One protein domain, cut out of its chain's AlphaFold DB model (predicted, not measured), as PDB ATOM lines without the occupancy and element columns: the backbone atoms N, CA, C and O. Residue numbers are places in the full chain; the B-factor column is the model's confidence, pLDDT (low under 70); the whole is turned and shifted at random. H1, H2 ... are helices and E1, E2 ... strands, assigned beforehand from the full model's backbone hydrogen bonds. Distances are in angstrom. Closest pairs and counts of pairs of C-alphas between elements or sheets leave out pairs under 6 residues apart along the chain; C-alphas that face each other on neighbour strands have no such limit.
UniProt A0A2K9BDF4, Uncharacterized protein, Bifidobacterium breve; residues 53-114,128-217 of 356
ATOM      1  N   PRO A  53     156.029  95.164 146.589       88.38
ATOM      2  CA  PRO A  53     154.915  94.868 145.678       88.38
ATOM      3  C   PRO A  53     153.598  94.514 146.384       88.38
ATOM      4  O   PRO A  53     152.523  94.681 145.813       88.38
ATOM      5  N   VAL A  54     153.669  94.000 147.616       87.44
ATOM      6  CA  VAL A  54     152.496  93.708 148.451       87.44
ATOM      7  C   VAL A  54     151.984  94.993 149.103       87.44
ATOM      8  O   VAL A  54     150.775  95.211 149.151       87.44
ATOM      9  N   ALA A  55     152.889  95.866 149.555       89.12
ATOM     10  CA  ALA A  55     152.535  97.188 150.064       89.12
ATOM     11  C   ALA A  55     151.885  98.064 148.978       89.12
ATOM     12  O   ALA A  55     150.871  98.703 149.251       89.12
ATOM     13  N   ASP A  56     152.402  98.026 147.748       89.75
ATOM     14  CA  ASP A  56     151.827  98.702 146.580       89.75
ATOM     15  C   ASP A  56     150.419  98.174 146.276       89.75
ATOM     16  O   ASP A  56     149.484  98.956 146.131       89.75
ATOM     17  N   ALA A  57     150.231  96.849 146.274       89.44
ATOM     18  CA  ALA A  57     148.909  96.250 146.080       89.44
ATOM     19  C   ALA A  57     147.910  96.662 147.176       89.44
ATOM     20  O   ALA A  57     146.724  96.852 146.904       89.44
ATOM     21  N   PHE A  58     148.375  96.823 148.420       89.81
ATOM     22  CA  PHE A  58     147.533  97.313 149.511       89.81
ATOM     23  C   PHE A  58     147.216  98.801 149.358       89.81
ATOM     24  O   PHE A  58     146.082  99.209 149.603       89.81
ATOM     25  N   ALA A  59     148.186  99.610 148.930       90.12
ATOM     26  CA  ALA A  59     147.974 101.021 148.638       90.12
ATOM     27  C   ALA A  59     146.940 101.208 147.518       90.12
ATOM     28  O   ALA A  59     146.036 102.023 147.679       90.12
ATOM     29  N   ASP A  60     147.009 100.410 146.450       89.88
ATOM     30  CA  ASP A  60     146.013 100.401 145.372       89.88
ATOM     31  C   ASP A  60     144.617 100.047 145.911       89.88
ATOM     32  O   ASP A  60     143.642 100.751 145.642       89.88
ATOM     33  N   HIS A  61     144.518  99.004 146.741       86.25
ATOM     34  CA  HIS A  61     143.256  98.591 147.361       86.25
ATOM     35  C   HIS A  61     142.665  99.666 148.293       86.25
ATOM     36  O   HIS A  61     141.460  99.948 148.274       86.25
ATOM     37  N   LEU A  62     143.510 100.317 149.093       86.69
ATOM     38  CA  LEU A  62     143.110 101.436 149.938       86.69
ATOM     39  C   LEU A  62     142.713 102.655 149.094       86.69
ATOM     40  O   LEU A  62     141.740 103.324 149.431       86.69
ATOM     41  N   GLU A  63     143.395 102.942 147.983       87.81
ATOM     42  CA  GLU A  63     143.019 104.037 147.085       87.81
ATOM     43  C   GLU A  63     141.653 103.792 146.436       87.81
ATOM     44  O   GLU A  63     140.832 104.708 146.354       87.81
ATOM     45  N   GLU A  64     141.374 102.562 146.004       85.56
ATOM     46  CA  GLU A  64     140.050 102.165 145.517       85.56
ATOM     47  C   GLU A  64     138.975 102.385 146.587       85.56
ATOM     48  O   GLU A  64     137.924 102.955 146.288       85.56
ATOM     49  N   THR A  65     139.269 102.034 147.841       81.06
ATOM     50  CA  THR A  65     138.380 102.280 148.987       81.06
ATOM     51  C   THR A  65     138.171 103.780 149.222       81.06
ATOM     52  O   THR A  65     137.033 104.234 149.342       81.06
ATOM     53  N   VAL A  66     139.241 104.585 149.202       84.56
ATOM     54  CA  VAL A  66     139.168 106.054 149.303       84.56
ATOM     55  C   VAL A  66     138.318 106.642 148.182       84.56
ATOM     56  O   VAL A  66     137.538 107.547 148.435       84.56
ATOM     57  N   ARG A  67     138.412 106.140 146.949       83.44
ATOM     58  CA  ARG A  67     137.586 106.632 145.833       83.44
ATOM     59  C   ARG A  67     136.127 106.191 145.926       83.44
ATOM     60  O   ARG A  67     135.262 106.891 145.410       83.44
ATOM     61  N   ALA A  68     135.862 105.023 146.504       78.00
ATOM     62  CA  ALA A  68     134.511 104.490 146.642       78.00
ATOM     63  C   ALA A  68     133.725 105.161 147.779       78.00
ATOM     64  O   ALA A  68     132.519 105.356 147.637       78.00
ATOM     65  N   TYR A  69     134.403 105.505 148.878       71.25
ATOM     66  CA  TYR A  69     133.771 105.982 150.115       71.25
ATOM     67  C   TYR A  69     134.193 107.392 150.534       71.25
ATOM     68  O   TYR A  69     133.413 108.106 151.159       71.25
ATOM     69  N   GLY A  70     135.407 107.812 150.187       66.38
ATOM     70  CA  GLY A  70     135.882 109.162 150.452       66.38
ATOM     71  C   GLY A  70     135.184 110.175 149.551       66.38
ATOM     72  O   GLY A  70     134.954 109.935 148.363       66.38
ATOM     73  N   GLN A  71     134.854 111.336 150.113       70.69
ATOM     74  CA  GLN A  71     134.375 112.467 149.322       70.69
ATOM     75  C   GLN A  71     135.503 113.021 148.431       70.69
ATOM     76  O   GLN A  71     136.666 112.627 148.543       70.69
ATOM     77  N   ASP A  72     135.198 114.001 147.574       80.75
ATOM     78  CA  ASP A  72     136.167 114.624 146.648       80.75
ATOM     79  C   ASP A  72     137.442 115.183 147.334       80.75
ATOM     80  O   ASP A  72     138.465 115.462 146.684       80.75
ATOM     81  N   THR A  73     137.381 115.363 148.655       84.38
ATOM     82  CA  THR A  73     138.410 115.933 149.525       84.38
ATOM     83  C   THR A  73     139.297 114.908 150.230       84.38
ATOM     84  O   THR A  73     140.353 115.307 150.734       84.38
ATOM     85  N   THR A  74     138.959 113.620 150.223       88.62
ATOM     86  CA  THR A  74     139.776 112.582 150.864       88.62
ATOM     87  C   THR A  74     140.837 112.073 149.885       88.62
ATOM     88  O   THR A  74     140.573 111.877 148.697       88.62
ATOM     89  N   ARG A  75     142.085 111.925 150.338       89.38
ATOM     90  CA  ARG A  75     143.222 111.526 149.492       89.38
ATOM     91  C   ARG A  75     144.128 110.531 150.199       89.38
ATOM     92  O   ARG A  75     144.411 110.698 151.382       89.38
ATOM     93  N   LEU A  76     144.636 109.576 149.423       92.06
ATOM     94  CA  LEU A  76     145.776 108.740 149.783       92.06
ATOM     95  C   LEU A  76     147.077 109.424 149.339       92.06
ATOM     96  O   LEU A  76     147.176 109.910 148.209       92.06
ATOM     97  N   SER A  77     148.078 109.443 150.208       91.56
ATOM     98  CA  SER A  77     149.459 109.807 149.895       91.56
ATOM     99  C   SER A  77     150.428 108.838 150.578       91.56
ATOM    100  O   SER A  77     150.045 108.057 151.446       91.56
ATOM    101  N   VAL A  78     151.694 108.861 150.162       88.44
ATOM    102  CA  VAL A  78     152.761 108.056 150.773       88.44
ATOM    103  C   VAL A  78     153.698 108.987 151.526       88.44
ATOM    104  O   VAL A  78     154.180 109.978 150.970       88.44
ATOM    105  N   ASN A  79     153.968 108.670 152.787       85.00
ATOM    106  CA  ASN A  79     154.922 109.375 153.619       85.00
ATOM    107  C   ASN A  79     156.333 109.244 153.033       85.00
ATOM    108  O   ASN A  79     156.885 108.154 152.891       85.00
ATOM    109  N   ARG A  80     156.955 110.381 152.740       81.69
ATOM    110  CA  ARG A  80     158.301 110.473 152.167       81.69
ATOM    111  C   ARG A  80     159.403 110.026 153.130       81.69
ATOM    112  O   ARG A  80     160.508 109.750 152.669       81.69
ATOM    113  N   ASN A  81     159.138 110.006 154.438       78.56
ATOM    114  CA  ASN A  81     160.150 109.712 155.454       78.56
ATOM    115  C   ASN A  81     160.371 108.212 155.656       78.56
ATOM    116  O   ASN A  81     161.516 107.779 155.789       78.56
ATOM    117  N   ASP A  82     159.294 107.431 155.696       81.12
ATOM    118  CA  ASP A  82     159.339 106.011 156.054       81.12
ATOM    119  C   ASP A  82     158.491 105.101 155.149       81.12
ATOM    120  O   ASP A  82     158.498 103.889 155.347       81.12
ATOM    121  N   GLY A  83     157.799 105.657 154.148       81.38
ATOM    122  CA  GLY A  83     156.962 104.897 153.219       81.38
ATOM    123  C   GLY A  83     155.600 104.477 153.776       81.38
ATOM    124  O   GLY A  83     154.874 103.766 153.087       81.38
ATOM    125  N   SER A  84     155.228 104.902 154.989       88.12
ATOM    126  CA  SER A  84     153.870 104.695 155.514       88.12
ATOM    127  C   SER A  84     152.817 105.359 154.625       88.12
ATOM    128  O   SER A  84     153.093 106.336 153.929       88.12
ATOM    129  N   LEU A  85     151.596 104.834 154.625       91.75
ATOM    130  CA  LEU A  85     150.500 105.418 153.854       91.75
ATOM    131  C   LEU A  85     149.778 106.457 154.714       91.75
ATOM    132  O   LEU A  85     149.644 106.286 155.923       91.75
ATOM    133  N   ILE A  86     149.306 107.533 154.100       91.88
ATOM    134  CA  ILE A  86     148.565 108.601 154.770       91.88
ATOM    135  C   ILE A  86     147.224 108.760 154.064       91.88
ATOM    136  O   ILE A  86     147.170 109.014 152.861       91.88
ATOM    137  N   VAL A  87     146.139 108.664 154.824       92.25
ATOM    138  CA  VAL A  87     144.803 109.072 154.388       92.25
ATOM    139  C   VAL A  87     144.520 110.422 155.028       92.25
ATOM    140  O   VAL A  87     144.682 110.581 156.232       92.25
ATOM    141  N   SER A  88     144.148 111.423 154.237       91.75
ATOM    142  CA  SER A  88     143.854 112.763 154.758       91.75
ATOM    143  C   SER A  88     142.659 113.389 154.062       91.75
ATOM    144  O   SER A  88     142.472 113.213 152.853       91.75
ATOM    145  N   ASP A  89     141.880 114.164 154.812       90.06
ATOM    146  CA  ASP A  89     140.731 114.896 154.299       90.06
ATOM    147  C   ASP A  89     140.864 116.404 154.560       90.06
ATOM    148  O   ASP A  89     141.141 116.862 155.667       90.06
ATOM    149  N   THR A  90     140.701 117.207 153.504       87.06
ATOM    150  CA  THR A  90     140.850 118.671 153.607       87.06
ATOM    151  C   THR A  90     139.623 119.405 154.114       87.06
ATOM    152  O   THR A  90     139.762 120.571 154.479       87.06
ATOM    153  N   ALA A  91     138.442 118.790 154.061       83.75
ATOM    154  CA  ALA A  91     137.220 119.408 154.555       83.75
ATOM    155  C   ALA A  91     137.150 119.288 156.079       83.75
ATOM    156  O   ALA A  91     136.985 120.302 156.755       83.75
ATOM    157  N   SER A  92     137.361 118.081 156.606       80.44
ATOM    158  CA  SER A  92     137.391 117.810 158.045       80.44
ATOM    159  C   SER A  92     138.710 118.239 158.699       80.44
ATOM    160  O   SER A  92     138.755 118.543 159.889       80.44
ATOM    161  N   GLY A  93     139.797 118.292 157.922       85.25
ATOM    162  CA  GLY A  93     141.143 118.526 158.440       85.25
ATOM    163  C   GLY A  93     141.725 117.312 159.165       85.25
ATOM    164  O   GLY A  93     142.699 117.459 159.899       85.25
ATOM    165  N   HIS A  94     141.131 116.133 158.998       87.06
ATOM    166  CA  HIS A  94     141.536 114.908 159.675       87.06
ATOM    167  C   HIS A  94     142.586 114.130 158.878       87.06
ATOM    168  O   HIS A  94     142.646 114.220 157.646       87.06
ATOM    169  N   ALA A  95     143.405 113.342 159.573       89.44
ATOM    170  CA  ALA A  95     144.350 112.436 158.933       89.44
ATOM    171  C   ALA A  95     144.535 111.138 159.717       89.44
ATOM    172  O   ALA A  95     144.513 111.119 160.945       89.44
ATOM    173  N   ILE A  96     144.778 110.063 158.977       89.81
ATOM    174  CA  ILE A  96     145.079 108.734 159.491       89.81
ATOM    175  C   ILE A  96     146.374 108.264 158.845       89.81
ATOM    176  O   ILE A  96     146.562 108.363 157.630       89.81
ATOM    177  N   LEU A  97     147.265 107.731 159.668       90.12
ATOM    178  CA  LEU A  97     148.485 107.082 159.225       90.12
ATOM    179  C   LEU A  97     148.275 105.570 159.201       90.12
ATOM    180  O   LEU A  97     147.697 105.015 160.129       90.12
ATOM    181  N   VAL A  98     148.761 104.899 158.162       90.50
ATOM    182  CA  VAL A  98     148.644 103.447 158.002       90.50
ATOM    183  C   VAL A  98     150.031 102.839 157.856       90.50
ATOM    184  O   VAL A  98     150.807 103.203 156.965       90.50
ATOM    185  N   ARG A  99     150.347 101.887 158.732       89.25
ATOM    186  CA  ARG A  99     151.595 101.126 158.728       89.25
ATOM    187  C   ARG A  99     151.297  99.653 158.497       89.25
ATOM    188  O   ARG A  99     150.367  99.093 159.067       89.25
ATOM    189  N   LEU A 100     152.085  99.022 157.633       87.69
ATOM    190  CA  LEU A 100     151.928  97.610 157.303       87.69
ATOM    191  C   LEU A 100     152.935  96.773 158.081       87.69
ATOM    192  O   LEU A 100     154.130  97.076 158.099       87.69
ATOM    193  N   HIS A 101     152.448  95.701 158.693       84.25
ATOM    194  CA  HIS A 101     153.240  94.806 159.523       84.25
ATOM    195  C   HIS A 101     153.027  93.370 159.071       84.25
ATOM    196  O   HIS A 101     151.897  92.885 159.064       84.25
ATOM    197  N   ALA A 102     154.110  92.674 158.725       80.31
ATOM    198  CA  ALA A 102     154.053  91.230 158.544       80.31
ATOM    199  C   ALA A 102     153.536  90.573 159.835       80.31
ATOM    200  O   ALA A 102     153.989  90.913 160.931       80.31
ATOM    201  N   ASP A 103     152.596  89.641 159.694       73.38
ATOM    202  CA  ASP A 103     152.006  88.898 160.805       73.38
ATOM    203  C   ASP A 103     152.298  87.400 160.619       73.38
ATOM    204  O   ASP A 103     151.471  86.657 160.087       73.38
ATOM    205  N   PRO A 104     153.501  86.937 161.007       61.69
ATOM    206  CA  PRO A 104     153.873  85.531 160.870       61.69
ATOM    207  C   PRO A 104     153.096  84.619 161.835       61.69
ATOM    208  O   PRO A 104     153.014  83.412 161.596       61.69
ATOM    209  N   ASP A 105     152.535  85.183 162.911       56.75
ATOM    210  CA  ASP A 105     151.809  84.460 163.959       56.75
ATOM    211  C   ASP A 105     150.315  84.301 163.640       56.75
ATOM    212  O   ASP A 105     149.686  83.383 164.170       56.75
ATOM    213  N   ALA A 106     149.765  85.095 162.708       56.88
ATOM    214  CA  ALA A 106     148.497  84.774 162.042       56.88
ATOM    215  C   ALA A 106     148.519  83.367 161.415       56.88
ATOM    216  O   ALA A 106     147.461  82.762 161.255       56.88
ATOM    217  N   GLY A 107     149.724  82.823 161.177       47.00
ATOM    218  CA  GLY A 107     150.000  81.404 160.986       47.00
ATOM    219  C   GLY A 107     149.427  80.826 159.690       47.00
ATOM    220  O   GLY A 107     148.561  81.419 159.050       47.00
ATOM    221  N   PRO A 108     149.885  79.639 159.253       41.06
ATOM    222  CA  PRO A 108     149.274  78.988 158.110       41.06
ATOM    223  C   PRO A 108     147.832  78.648 158.494       41.06
ATOM    224  O   PRO A 108     147.621  77.915 159.470       41.06
ATOM    225  N   PHE A 109     146.852  79.131 157.719       47.31
ATOM    226  CA  PHE A 109     145.526  78.510 157.622       47.31
ATOM    227  C   PHE A 109     145.756  77.005 157.743       47.31
ATOM    228  O   PHE A 109     146.512  76.498 156.934       47.31
ATOM    229  N   THR A 110     145.323  76.323 158.810       37.50
ATOM    230  CA  THR A 110     145.860  74.996 159.207       37.50
ATOM    231  C   THR A 110     145.027  73.851 158.602       37.50
ATOM    232  O   THR A 110     143.807  73.999 158.505       37.50
ATOM    233  N   PRO A 111     145.599  72.702 158.164       33.91
ATOM    234  CA  PRO A 111     144.820  71.673 157.480       33.91
ATOM    235  C   PRO A 111     144.155  70.815 158.542       33.91
ATOM    236  O   PRO A 111     144.835  70.105 159.282       33.91
ATOM    237  N   ALA A 112     142.829  70.878 158.624       36.25
ATOM    238  CA  ALA A 112     142.069  70.128 159.620       36.25
ATOM    239  C   ALA A 112     142.038  68.616 159.332       36.25
ATOM    240  O   ALA A 112     141.886  67.813 160.253       36.25
ATOM    241  N   ASP A 113     142.218  68.194 158.080       34.72
ATOM    242  CA  ASP A 113     142.248  66.786 157.721       34.72
ATOM    243  C   ASP A 113     143.364  66.473 156.719       34.72
ATOM    244  O   ASP A 113     143.679  67.236 155.809       34.72
ATOM    245  N   GLY A 114     143.989  65.302 156.861       33.41
ATOM    246  CA  GLY A 114     145.026  64.800 155.947       33.41
ATOM    247  C   GLY A 114     144.559  64.562 154.499       33.41
ATOM    248  O   GLY A 114     145.235  63.846 153.767       33.41
ATOM    249  N   LEU A 128     139.728  81.863 149.879       49.38
ATOM    250  CA  LEU A 128     141.147  81.734 149.504       49.38
ATOM    251  C   LEU A 128     141.319  80.991 148.172       49.38
ATOM    252  O   LEU A 128     140.964  79.812 148.046       49.38
ATOM    253  N   HIS A 129     141.905  81.652 147.174       50.88
ATOM    254  CA  HIS A 129     142.161  81.101 145.847       50.88
ATOM    255  C   HIS A 129     143.631  80.655 145.691       50.88
ATOM    256  O   HIS A 129     144.362  81.214 144.881       50.88
ATOM    257  N   GLY A 130     144.087  79.599 146.384       51.94
ATOM    258  CA  GLY A 130     145.451  79.076 146.165       51.94
ATOM    259  C   GLY A 130     145.907  77.932 147.078       51.94
ATOM    260  O   GLY A 130     145.090  77.308 147.753       51.94
ATOM    261  N   ASP A 131     147.212  77.614 147.054       55.50
ATOM    262  CA  ASP A 131     147.827  76.629 147.962       55.50
ATOM    263  C   ASP A 131     148.100  77.299 149.319       55.50
ATOM    264  O   ASP A 131     148.967  78.163 149.406       55.50
ATOM    265  N   PRO A 132     147.431  76.895 150.405       54.78
ATOM    266  CA  PRO A 132     147.555  77.544 151.714       54.78
ATOM    267  C   PRO A 132     148.942  77.413 152.364       54.78
ATOM    268  O   PRO A 132     149.216  78.076 153.359       54.78
ATOM    269  N   ARG A 133     149.843  76.577 151.828       56.84
ATOM    270  CA  ARG A 133     151.254  76.518 152.264       56.84
ATOM    271  C   ARG A 133     152.107  77.648 151.685       56.84
ATOM    272  O   ARG A 133     153.246  77.825 152.116       56.84
ATOM    273  N   ASP A 134     151.574  78.341 150.691       69.38
ATOM    274  CA  ASP A 134     152.210  79.438 149.973       69.38
ATOM    275  C   ASP A 134     151.703  80.809 150.439       69.38
ATOM    276  O   ASP A 134     152.063  81.830 149.872       69.38
ATOM    277  N   VAL A 135     150.866  80.845 151.476       70.81
ATOM    278  CA  VAL A 135     150.223  82.072 151.935       70.81
ATOM    279  C   VAL A 135     151.033  82.715 153.054       70.81
ATOM    280  O   VAL A 135     151.357  82.064 154.048       70.81
ATOM    281  N   ASP A 136     151.323  84.001 152.889       76.88
ATOM    282  CA  ASP A 136     151.871  84.880 153.918       76.88
ATOM    283  C   ASP A 136     150.805  85.901 154.339       76.88
ATOM    284  O   ASP A 136     149.943  86.284 153.545       76.88
ATOM    285  N   ALA A 137     150.865  86.345 155.596       77.50
ATOM    286  CA  ALA A 137     149.893  87.269 156.168       77.50
ATOM    287  C   ALA A 137     150.539  88.569 156.665       77.50
ATOM    288  O   ALA A 137     151.698  88.604 157.092       77.50
ATOM    289  N   PHE A 138     149.771  89.652 156.617       80.94
ATOM    290  CA  PHE A 138     150.136  90.950 157.171       80.94
ATOM    291  C   PHE A 138     148.908  91.669 157.729       80.94
ATOM    292  O   PHE A 138     147.769  91.308 157.445       80.94
ATOM    293  N   ARG A 139     149.136  92.709 158.525       81.81
ATOM    294  CA  ARG A 139     148.096  93.601 159.041       81.81
ATOM    295  C   ARG A 139     148.422  95.050 158.724       81.81
ATOM    296  O   ARG A 139     149.591  95.421 158.620       81.81
ATOM    297  N   ALA A 140     147.377  95.858 158.628       84.25
ATOM    298  CA  ALA A 140     147.470  97.305 158.638       84.25
ATOM    299  C   ALA A 140     147.188  97.812 160.056       84.25
ATOM    300  O   ALA A 140     146.111  97.581 160.605       84.25
ATOM    301  N   GLU A 141     148.166  98.469 160.664       85.50
ATOM    302  CA  GLU A 141     147.975  99.291 161.852       85.50
ATOM    303  C   GLU A 141     147.608 100.695 161.391       85.50
ATOM    304  O   GLU A 141     148.307 101.299 160.577       85.50
ATOM    305  N   PHE A 142     146.507 101.206 161.909       86.00
ATOM    306  CA  PHE A 142     146.051 102.547 161.635       86.00
ATOM    307  C   PHE A 142     146.187 103.388 162.898       86.00
ATOM    308  O   PHE A 142     145.867 102.944 164.003       86.00
ATOM    309  N   GLU A 143     146.657 104.610 162.719       86.38
ATOM    310  CA  GLU A 143     146.847 105.589 163.775       86.38
ATOM    311  C   GLU A 143     146.059 106.843 163.417       86.38
ATOM    312  O   GLU A 143     146.313 107.484 162.392       86.38
ATOM    313  N   ASP A 144     145.091 107.183 164.262       85.62
ATOM    314  CA  ASP A 144     144.332 108.412 164.126       85.62
ATOM    315  C   ASP A 144     145.170 109.600 164.613       85.62
ATOM    316  O   ASP A 144     145.527 109.716 165.793       85.62
ATOM    317  N   LEU A 145     145.485 110.500 163.684       85.50
ATOM    318  CA  LEU A 145     146.234 111.718 163.967       85.50
ATOM    319  C   LEU A 145     145.317 112.874 164.387       85.50
ATOM    320  O   LEU A 145     145.818 113.946 164.724       85.50
ATOM    321  N   GLY A 146     144.000 112.676 164.383       81.88
ATOM    322  CA  GLY A 146     143.008 113.665 164.755       81.88
ATOM    323  C   GLY A 146     142.889 114.809 163.749       81.88
ATOM    324  O   GLY A 146     143.379 114.766 162.616       81.88
ATOM    325  N   VAL A 147     142.233 115.884 164.192       85.44
ATOM    326  CA  VAL A 147     142.080 117.111 163.404       85.44
ATOM    327  C   VAL A 147     143.370 117.926 163.450       85.44
ATOM    328  O   VAL A 147     143.817 118.398 164.500       85.44
ATOM    329  N   LEU A 148     143.957 118.141 162.279       85.19
ATOM    330  CA  LEU A 148     145.170 118.911 162.071       85.19
ATOM    331  C   LEU A 148     144.848 120.256 161.413       85.19
ATOM    332  O   LEU A 148     143.903 120.416 160.644       85.19
ATOM    333  N   GLY A 149     145.684 121.260 161.688       85.31
ATOM    334  CA  GLY A 149     145.571 122.555 161.016       85.31
ATOM    335  C   GLY A 149     145.763 122.429 159.499       85.31
ATOM    336  O   GLY A 149     146.591 121.642 159.040       85.31
ATOM    337  N   HIS A 150     145.051 123.260 158.732       87.69
ATOM    338  CA  HIS A 150     145.018 123.228 157.264       87.69
ATOM    339  C   HIS A 150     146.404 123.118 156.601       87.69
ATOM    340  O   HIS A 150     146.602 122.288 155.715       87.69
ATOM    341  N   ASP A 151     147.387 123.894 157.071       90.56
ATOM    342  CA  ASP A 151     148.756 123.865 156.539       90.56
ATOM    343  C   ASP A 151     149.418 122.484 156.679       90.56
ATOM    344  O   ASP A 151     150.147 122.048 155.790       90.56
ATOM    345  N   ARG A 152     149.162 121.770 157.785       92.50
ATOM    346  CA  ARG A 152     149.703 120.422 158.024       92.50
ATOM    347  C   ARG A 152     149.037 119.399 157.111       92.50
ATOM    348  O   ARG A 152     149.736 118.581 156.526       92.50
ATOM    349  N   ILE A 153     147.721 119.500 156.928       91.38
ATOM    350  CA  ILE A 153     146.968 118.623 156.019       91.38
ATOM    351  C   ILE A 153     147.430 118.785 154.573       91.38
ATOM    352  O   ILE A 153     147.633 117.798 153.867       91.38
ATOM    353  N   MET A 154     147.667 120.018 154.127       91.44
ATOM    354  CA  MET A 154     148.180 120.246 152.776       91.44
ATOM    355  C   MET A 154     149.579 119.652 152.585       91.44
ATOM    356  O   MET A 154     149.848 119.062 151.544       91.44
ATOM    357  N   ARG A 155     150.445 119.711 153.604       92.25
ATOM    358  CA  ARG A 155     151.757 119.046 153.569       92.25
ATOM    359  C   ARG A 155     151.653 117.518 153.582       92.25
ATOM    360  O   ARG A 155     152.373 116.857 152.838       92.25
ATOM    361  N   MET A 156     150.715 116.951 154.339       90.38
ATOM    362  CA  MET A 156     150.438 115.509 154.326       90.38
ATOM    363  C   MET A 156     149.986 115.003 152.960       90.38
ATOM    364  O   MET A 156     150.430 113.941 152.524       90.38
ATOM    365  N   ARG A 157     149.184 115.779 152.226       88.50
ATOM    366  CA  ARG A 157     148.825 115.449 150.836       88.50
ATOM    367  C   ARG A 157     150.026 115.362 149.908       88.50
ATOM    368  O   ARG A 157     150.009 114.601 148.947       88.50
ATOM    369  N   GLU A 158     151.072 116.123 150.195       89.25
ATOM    370  CA  GLU A 158     152.326 116.046 149.456       89.25
ATOM    371  C   GLU A 158     153.196 114.858 149.905       89.25
ATOM    372  O   GLU A 158     154.220 114.585 149.278       89.25
ATOM    373  N   GLY A 159     152.786 114.117 150.937       87.12
ATOM    374  CA  GLY A 159     153.517 112.994 151.519       87.12
ATOM    375  C   GLY A 159     154.448 113.404 152.659       87.12
ATOM    376  O   GLY A 159     155.367 112.668 152.997       87.12
ATOM    377  N   GLU A 160     154.286 114.595 153.234       89.88
ATOM    378  CA  GLU A 160     155.094 115.031 154.373       89.88
ATOM    379  C   GLU A 160     154.361 114.773 155.688       89.88
ATOM    380  O   GLU A 160     153.280 115.311 155.914       89.88
ATOM    381  N   TYR A 161     154.981 114.007 156.583       87.62
ATOM    382  CA  TYR A 161     154.491 113.806 157.941       87.62
ATOM    383  C   TYR A 161     155.644 113.787 158.949       87.62
ATOM    384  O   TYR A 161     156.709 113.226 158.692       87.62
ATOM    385  N   ASP A 162     155.412 114.411 160.100       84.25
ATOM    386  CA  ASP A 162     156.289 114.413 161.268       84.25
ATOM    387  C   ASP A 162     155.432 114.063 162.490       84.25
ATOM    388  O   ASP A 162     154.390 114.687 162.712       84.25
ATOM    389  N   GLU A 163     155.866 113.080 163.277       81.19
ATOM    390  CA  GLU A 163     155.150 112.596 164.464       81.19
ATOM    391  C   GLU A 163     154.836 113.725 165.461       81.19
ATOM    392  O   GLU A 163     153.801 113.707 166.122       81.19
ATOM    393  N   ALA A 164     155.655 114.783 165.515       84.00
ATOM    394  CA  ALA A 164     155.413 115.940 166.377       84.00
ATOM    395  C   ALA A 164     154.180 116.776 165.974       84.00
ATOM    396  O   ALA A 164     153.784 117.687 166.707       84.00
ATOM    397  N   TRP A 165     153.593 116.539 164.797       82.44
ATOM    398  CA  TRP A 165     152.387 117.240 164.349       82.44
ATOM    399  C   TRP A 165     151.126 116.723 165.014       82.44
ATOM    400  O   TRP A 165     150.137 117.459 165.060       82.44
ATOM    401  N   ALA A 166     151.160 115.484 165.486       74.88
ATOM    402  CA  ALA A 166     149.984 114.795 165.940       74.88
ATOM    403  C   ALA A 166     149.666 115.227 167.395       74.88
ATOM    404  O   ALA A 166     150.535 115.181 168.273       74.88
ATOM    405  N   PRO A 167     148.454 115.740 167.671       65.06
ATOM    406  CA  PRO A 167     148.008 116.035 169.024       65.06
ATOM    407  C   PRO A 167     147.817 114.695 169.749       65.06
ATOM    408  O   PRO A 167     146.849 113.997 169.485       65.06
ATOM    409  N   GLY A 168     148.767 114.274 170.594       62.16
ATOM    410  CA  GLY A 168     148.652 112.980 171.295       62.16
ATOM    411  C   GLY A 168     147.415 112.901 172.204       62.16
ATOM    412  O   GLY A 168     146.787 113.933 172.414       62.16
ATOM    413  N   PRO A 169     147.097 111.768 172.861       52.84
ATOM    414  CA  PRO A 169     147.426 110.384 172.514       52.84
ATOM    415  C   PRO A 169     146.634 109.907 171.280       52.84
ATOM    416  O   PRO A 169     145.470 110.256 171.124       52.84
ATOM    417  N   HIS A 170     147.271 109.101 170.428       67.88
ATOM    418  CA  HIS A 170     146.677 108.569 169.199       67.88
ATOM    419  C   HIS A 170     145.801 107.352 169.490       67.88
ATOM    420  O   HIS A 170     146.249 106.410 170.151       67.88
ATOM    421  N   ASP A 171     144.566 107.361 168.986       71.44
ATOM    422  CA  ASP A 171     143.765 106.145 168.893       71.44
ATOM    423  C   ASP A 171     144.403 105.261 167.812       71.44
ATOM    424  O   ASP A 171     144.568 105.680 166.666       71.44
ATOM    425  N   THR A 172     144.803 104.046 168.184       77.38
ATOM    426  CA  THR A 172     145.397 103.067 167.265       77.38
ATOM    427  C   THR A 172     144.518 101.831 167.201       77.38
ATOM    428  O   THR A 172     144.012 101.362 168.222       77.38
ATOM    429  N   TRP A 173     144.331 101.294 166.001       75.56
ATOM    430  CA  TRP A 173     143.624 100.036 165.786       75.56
ATOM    431  C   TRP A 173     144.306  99.240 164.682       75.56
ATOM    432  O   TRP A 173     145.070  99.760 163.870       75.56
ATOM    433  N   THR A 174     144.054  97.939 164.662       76.75
ATOM    434  CA  THR A 174     144.691  97.030 163.712       76.75
ATOM    435  C   THR A 174     143.628  96.341 162.873       76.75
ATOM    436  O   THR A 174     142.561  95.979 163.369       76.75
ATOM    437  N   SER A 175     143.899  96.161 161.585       73.31
ATOM    438  CA  SER A 175     143.039  95.388 160.701       73.31
ATOM    439  C   SER A 175     142.978  93.914 161.110       73.31
ATOM    440  O   SER A 175     143.863  93.368 161.786       73.31
ATOM    441  N   MET A 176     141.961  93.242 160.575       71.00
ATOM    442  CA  MET A 176     142.027  91.802 160.348       71.00
ATOM    443  C   MET A 176     143.234  91.454 159.452       71.00
ATOM    444  O   MET A 176     143.697  92.312 158.690       71.00
ATOM    445  N   PRO A 177     143.784  90.230 159.546       72.69
ATOM    446  CA  PRO A 177     144.897  89.815 158.699       72.69
ATOM    447  C   PRO A 177     144.507  89.816 157.220       72.69
ATOM    448  O   PRO A 177     143.496  89.231 156.843       72.69
ATOM    449  N   PHE A 178     145.347  90.420 156.390       77.00
ATOM    450  CA  PHE A 178     145.349  90.240 154.945       77.00
ATOM    451  C   PHE A 178     146.301  89.113 154.580       77.00
ATOM    452  O   PHE A 178     147.358  88.957 155.193       77.00
ATOM    453  N   ALA A 179     145.940  88.357 153.554       77.19
ATOM    454  CA  ALA A 179     146.721  87.262 153.014       77.19
ATOM    455  C   ALA A 179     147.152  87.557 151.573       77.19
ATOM    456  O   ALA A 179     146.453  88.236 150.821       77.19
ATOM    457  N   TRP A 180     148.307  87.025 151.186       78.19
ATOM    458  CA  TRP A 180     148.802  87.038 149.811       78.19
ATOM    459  C   TRP A 180     149.578  85.747 149.520       78.19
ATOM    460  O   TRP A 180     150.082  85.092 150.436       78.19
ATOM    461  N   HIS A 181     149.674  85.369 148.244       78.00
ATOM    462  CA  HIS A 181     150.371  84.149 147.815       78.00
ATOM    463  C   HIS A 181     151.819  84.466 147.433       78.00
ATOM    464  O   HIS A 181     152.066  85.262 146.522       78.00
ATOM    465  N   ARG A 182     152.789  83.822 148.093       77.06
ATOM    466  CA  ARG A 182     154.229  84.047 147.896       77.06
ATOM    467  C   ARG A 182     154.656  83.830 146.452       77.06
ATOM    468  O   ARG A 182     155.464  84.589 145.917       77.06
ATOM    469  N   HIS A 183     154.047  82.865 145.782       79.69
ATOM    470  CA  HIS A 183     154.312  82.577 144.386       79.69
ATOM    471  C   HIS A 183     153.893  83.698 143.424       79.69
ATOM    472  O   HIS A 183     154.492  83.813 142.356       79.69
ATOM    473  N   ASP A 184     152.918  84.553 143.769       81.88
ATOM    474  CA  ASP A 184     152.615  85.723 142.932       81.88
ATOM    475  C   ASP A 184     153.813  86.691 142.906       81.88
ATOM    476  O   ASP A 184     154.124  87.252 141.856       81.88
ATOM    477  N   LEU A 185     154.556  86.812 144.013       82.56
ATOM    478  CA  LEU A 185     155.808  87.569 144.057       82.56
ATOM    479  C   LEU A 185     156.938  86.839 143.314       82.56
ATOM    480  O   LEU A 185     157.606  87.449 142.477       82.56
ATOM    481  N   ASP A 186     157.132  85.542 143.571       81.56
ATOM    482  CA  ASP A 186     158.220  84.754 142.965       81.56
ATOM    483  C   ASP A 186     158.105  84.663 141.431       81.56
ATOM    484  O   ASP A 186     159.116  84.689 140.721       81.56
ATOM    485  N   GLU A 187     156.882  84.581 140.896       85.12
ATOM    486  CA  GLU A 187     156.606  84.563 139.454       85.12
ATOM    487  C   GLU A 187     156.419  85.957 138.839       85.12
ATOM    488  O   GLU A 187     156.175  86.062 137.632       85.12
ATOM    489  N   ASN A 188     156.529  87.030 139.630       82.00
ATOM    490  CA  ASN A 188     156.285  88.408 139.198       82.00
ATOM    491  C   ASN A 188     154.902  88.581 138.530       82.00
ATOM    492  O   ASN A 188     154.760  89.138 137.434       82.00
ATOM    493  N   ARG A 189     153.874  88.043 139.184       83.19
ATOM    494  CA  ARG A 189     152.461  88.159 138.822       83.19
ATOM    495  C   ARG A 189     151.800  89.292 139.616       83.19
ATOM    496  O   ARG A 189     152.352  89.739 140.616       83.19
ATOM    497  N   PRO A 190     150.616  89.771 139.190       84.88
ATOM    498  CA  PRO A 190     149.844  90.708 139.998       84.88
ATOM    499  C   PRO A 190     149.549  90.101 141.371       84.88
ATOM    500  O   PRO A 190     148.944  89.027 141.433       84.88
ATOM    501  N   ILE A 191     149.975  90.786 142.434       86.12
ATOM    502  CA  ILE A 191     149.711  90.371 143.812       86.12
ATOM    503  C   ILE A 191     148.208  90.443 144.056       86.12
ATOM    504  O   ILE A 191     147.578  91.475 143.820       86.12
ATOM    505  N   ARG A 192     147.630  89.340 144.525       79.94
ATOM    506  CA  ARG A 192     146.237  89.301 144.964       79.94
ATOM    507  C   ARG A 192     146.192  89.332 146.479       79.94
ATOM    508  O   ARG A 192     146.771  88.466 147.129       79.94
ATOM    509  N   LEU A 193     145.503  90.339 147.001       79.44
ATOM    510  CA  LEU A 193     145.195  90.434 148.416       79.44
ATOM    511  C   LEU A 193     143.886  89.703 148.682       79.44
ATOM    512  O   LEU A 193     142.892  89.922 147.992       79.44
ATOM    513  N   GLU A 194     143.903  88.835 149.679       72.44
ATOM    514  CA  GLU A 194     142.734  88.114 150.157       72.44
ATOM    515  C   GLU A 194     142.467  88.564 151.598       72.44
ATOM    516  O   GLU A 194     143.352  88.499 152.452       72.44
ATOM    517  N   ALA A 195     141.256  89.050 151.865       64.44
ATOM    518  CA  ALA A 195     140.772  89.284 153.220       64.44
ATOM    519  C   ALA A 195     139.875  88.098 153.615       64.44
ATOM    520  O   ALA A 195     139.100  87.631 152.777       64.44
ATOM    521  N   PRO A 196     139.984  87.558 154.839       52.44
ATOM    522  CA  PRO A 196     139.058  86.536 155.303       52.44
ATOM    523  C   PRO A 196     137.634  87.111 155.321       52.44
ATOM    524  O   PRO A 196     137.396  88.119 155.982       52.44
ATOM    525  N   ASP A 197     136.711  86.468 154.597       42.81
ATOM    526  CA  ASP A 197     135.279  86.772 154.683       42.81
ATOM    527  C   ASP A 197     134.827  86.548 156.135       42.81
ATOM    528  O   ASP A 197     134.879  85.419 156.642       42.81
ATOM    529  N   GLY A 198     134.398  87.626 156.798       40.12
ATOM    530  CA  GLY A 198     133.568  87.535 157.995       40.12
ATOM    531  C   GLY A 198     132.239  86.857 157.664       40.12
ATOM    532  O   GLY A 198     131.875  86.688 156.496       40.12
ATOM    533  N   ASP A 199     131.509  86.401 158.682       37.88
ATOM    534  CA  ASP A 199     130.176  85.840 158.462       37.88
ATOM    535  C   ASP A 199     129.298  86.839 157.688       37.88
ATOM    536  O   ASP A 199     129.426  88.042 157.861       37.88
ATOM    537  N   ARG A 200     128.394  86.319 156.842       33.00
ATOM    538  CA  ARG A 200     127.524  86.991 155.835       33.00
ATOM    539  C   ARG A 200     126.672  88.203 156.284       33.00
ATOM    540  O   ARG A 200     125.766  88.604 155.552       33.00
ATOM    541  N   TYR A 201     126.887  88.721 157.483       37.44
ATOM    542  CA  TYR A 201     126.285  89.940 158.013       37.44
ATOM    543  C   TYR A 201     127.325  91.028 158.364       37.44
ATOM    544  O   TYR A 201     126.909  92.164 158.546       37.44
ATOM    545  N   ASP A 202     128.627  90.706 158.335       42.47
ATOM    546  CA  ASP A 202     129.793  91.587 158.523       42.47
ATOM    547  C   ASP A 202     130.597  91.707 157.212       42.47
ATOM    548  O   ASP A 202     131.794  91.414 157.143       42.47
ATOM    549  N   ASP A 203     129.938  92.120 156.128       40.00
ATOM    550  CA  ASP A 203     130.600  92.416 154.848       40.00
ATOM    551  C   ASP A 203     131.385  93.754 154.911       40.00
ATOM    552  O   ASP A 203     131.237  94.604 154.031       40.00
ATOM    553  N   ASP A 204     132.222  93.973 155.931       47.75
ATOM    554  CA  ASP A 204     133.208  95.063 155.944       47.75
ATOM    555  C   ASP A 204     134.619  94.453 155.831       47.75
ATOM    556  O   ASP A 204     135.227  94.058 156.831       47.75
ATOM    557  N   PRO A 205     135.173  94.326 154.604       42.38
ATOM    558  CA  PRO A 205     136.523  93.828 154.389       42.38
ATOM    559  C   PRO A 205     137.519  94.818 155.007       42.38
ATOM    560  O   PRO A 205     137.921  95.805 154.395       42.38
ATOM    561  N   ALA A 206     137.897  94.509 156.249       52.09
ATOM    562  CA  ALA A 206     138.786  95.244 157.134       52.09
ATOM    563  C   ALA A 206     138.295  96.641 157.541       52.09
ATOM    564  O   ALA A 206     137.605  97.345 156.811       52.09
ATOM    565  N   HIS A 207     138.791  97.116 158.681       59.59
ATOM    566  CA  HIS A 207     138.691  98.501 159.154       59.59
ATOM    567  C   HIS A 207     139.217  99.583 158.163       59.59
ATOM    568  O   HIS A 207     139.461 100.717 158.559       59.59
ATOM    569  N   LEU A 208     139.430  99.261 156.882       69.25
ATOM    570  CA  LEU A 208     139.790 100.157 155.786       69.25
ATOM    571  C   LEU A 208     138.678 101.156 155.463       69.25
ATOM    572  O   LEU A 208     138.918 102.360 155.483       69.25
ATOM    573  N   LYS A 209     137.463 100.674 155.177       70.00
ATOM    574  CA  LYS A 209     136.311 101.539 154.873       70.00
ATOM    575  C   LYS A 209     135.976 102.432 156.062       70.00
ATOM    576  O   LYS A 209     135.818 103.638 155.907       70.00
ATOM    577  N   TRP A 210     135.964 101.831 157.245       68.56
ATOM    578  CA  TRP A 210     135.932 102.505 158.537       68.56
ATOM    579  C   TRP A 210     136.965 103.633 158.622       68.56
ATOM    580  O   TRP A 210     136.609 104.768 158.920       68.56
ATOM    581  N   ALA A 211     138.232 103.367 158.275       72.88
ATOM    582  CA  ALA A 211     139.313 104.348 158.409       72.88
ATOM    583  C   ALA A 211     139.100 105.522 157.466       72.88
ATOM    584  O   ALA A 211     139.171 106.680 157.865       72.88
ATOM    585  N   VAL A 212     138.772 105.224 156.212       77.00
ATOM    586  CA  VAL A 212     138.460 106.247 155.215       77.00
ATOM    587  C   VAL A 212     137.275 107.101 155.670       77.00
ATOM    588  O   VAL A 212     137.368 108.328 155.624       77.00
ATOM    589  N   ASN A 213     136.206 106.478 156.169       74.81
ATOM    590  CA  ASN A 213     135.027 107.192 156.646       74.81
ATOM    591  C   ASN A 213     135.323 108.037 157.884       74.81
ATOM    592  O   ASN A 213     134.942 109.197 157.894       74.81
ATOM    593  N   ARG A 214     136.056 107.526 158.878       75.38
ATOM    594  CA  ARG A 214     136.487 108.307 160.050       75.38
ATOM    595  C   ARG A 214     137.350 109.503 159.653       75.38
ATOM    596  O   ARG A 214     137.262 110.563 160.260       75.38
ATOM    597  N   CYS A 215     138.180 109.362 158.621       81.75
ATOM    598  CA  CYS A 215     138.946 110.484 158.088       81.75
ATOM    599  C   CYS A 215     138.045 111.549 157.437       81.75
ATOM    600  O   CYS A 215     138.294 112.745 157.588       81.75
ATOM    601  N   ALA A 216     137.009 111.136 156.710       78.25
ATOM    602  CA  ALA A 216     136.061 112.057 156.085       78.25
ATOM    603  C   ALA A 216     135.092 112.694 157.104       78.25
ATOM    604  O   ALA A 216     134.782 113.878 156.996       78.25
ATOM    605  N   HIS A 217     134.681 111.922 158.107       73.56
ATOM    606  CA  HIS A 217     133.656 112.222 159.103       73.56
ATOM    607  C   HIS A 217     134.198 111.886 160.500       73.56
ATOM    608  O   HIS A 217     134.000 110.780 160.992       73.56
TER     609      HIS A 217
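What this domain is: This is residues 53 to 114 and 128 to 217 of the 356 residues of an uncharacterized protein of Bifidobacterium breve (UniProt A0A2K9BDF4). One strongly twisted antiparallel sheet of six strands curls round the long helix H1; H4 packs on the sheet and touches H1, while H2 covers the opposite face from H4. The long strand E4 has E3, then E2 and E1, on one side, and E5 and E6 beside different parts of its other side, with H3 directly after E6. The printed part has 152 residues, with four named helices and six named strands in the order H1 E1 E2 E3 E4 H2 E5 E6 H3 H4, and its class is mixed. It is compact, with a radius of gyration of the C-alphas of 16.6 A, yet elongated, spanning 58 by 35 by 29 A.

How they stand to each other: The sheet curls round H1, residues 53 to 69; the closest C-alphas of H1 and E1, residues 74 to 78, are those of Glu 63 and Leu 76, 6.1 A apart. E1, E2, residues 85 to 89, and E3, residues 94 to 102, form a meander, each strand the antiparallel neighbour of the one before, and E1 and E2 are a hairpin, as are E2 and E3. N 77 and O 86 are 2.8 A apart, and N 87 and O 96 are 2.9 A apart, both within hydrogen-bond range. E4, residues 135 to 147, is antiparallel to E3, with N 99 and O 141 at 2.8 A. On the other side of E4 are E5, residues 172 to 174, with N 142 and O 173 at 2.8 A, and E6, residues 178 to 181, with N 138 and O 178 at 2.9 A. H2, residues 150 to 157, is on the sheet at a height of 8.7 A, over E2 and E3; its closest C-alpha pair with E2 is Ser 88 and Ile 153, 6.8 A apart. H3, residues 182 to 186, is only just not on the sheet, with 4 pairs of C-alphas within 10 A. H4, residues 208 to 216, is on the face opposite to H2, at a height of 7.6 A, and runs along the strands. Residues 62 to 69 of H1 touch H4 at a steep tilt of 53 degrees, the same way; the closest C-alphas, of Val 66 and Val 212, are 6.0 A apart. In H1, H2, H3 and H4 every O i to N i+4 pair is within hydrogen-bond range.

Where its parts are: H1 begins at C-alpha 53, (154.915, 94.868, 145.678), and is 24.3 A long. E1 and E2 measure 13.8 A and 13.6 A, E3 26.8 A. E4 is 37.8 A long, ending at C-alpha 147, (142.080, 117.111, 163.404). H2 measures 10.8 A, E5 7.0 A, E6 10.6 A and H3 6.4 A. H4, 12.5 A long, ends at C-alpha 216, (136.061, 112.057, 156.085).

The domain as a whole: The two C-alphas farthest apart, those of Gly 114 and Asp 151, are 59.2 A apart. Residues 115 to 127 are not printed, and C-alphas 114 and 128 are 18.5 A apart across this cut. The links H2 to E5 and H3 to H4 are long. Mean pLDDT of the printed part is 75.2; 38 residues are under 70, among them residues 104 to 114, 128 to 134 and 195 to 208.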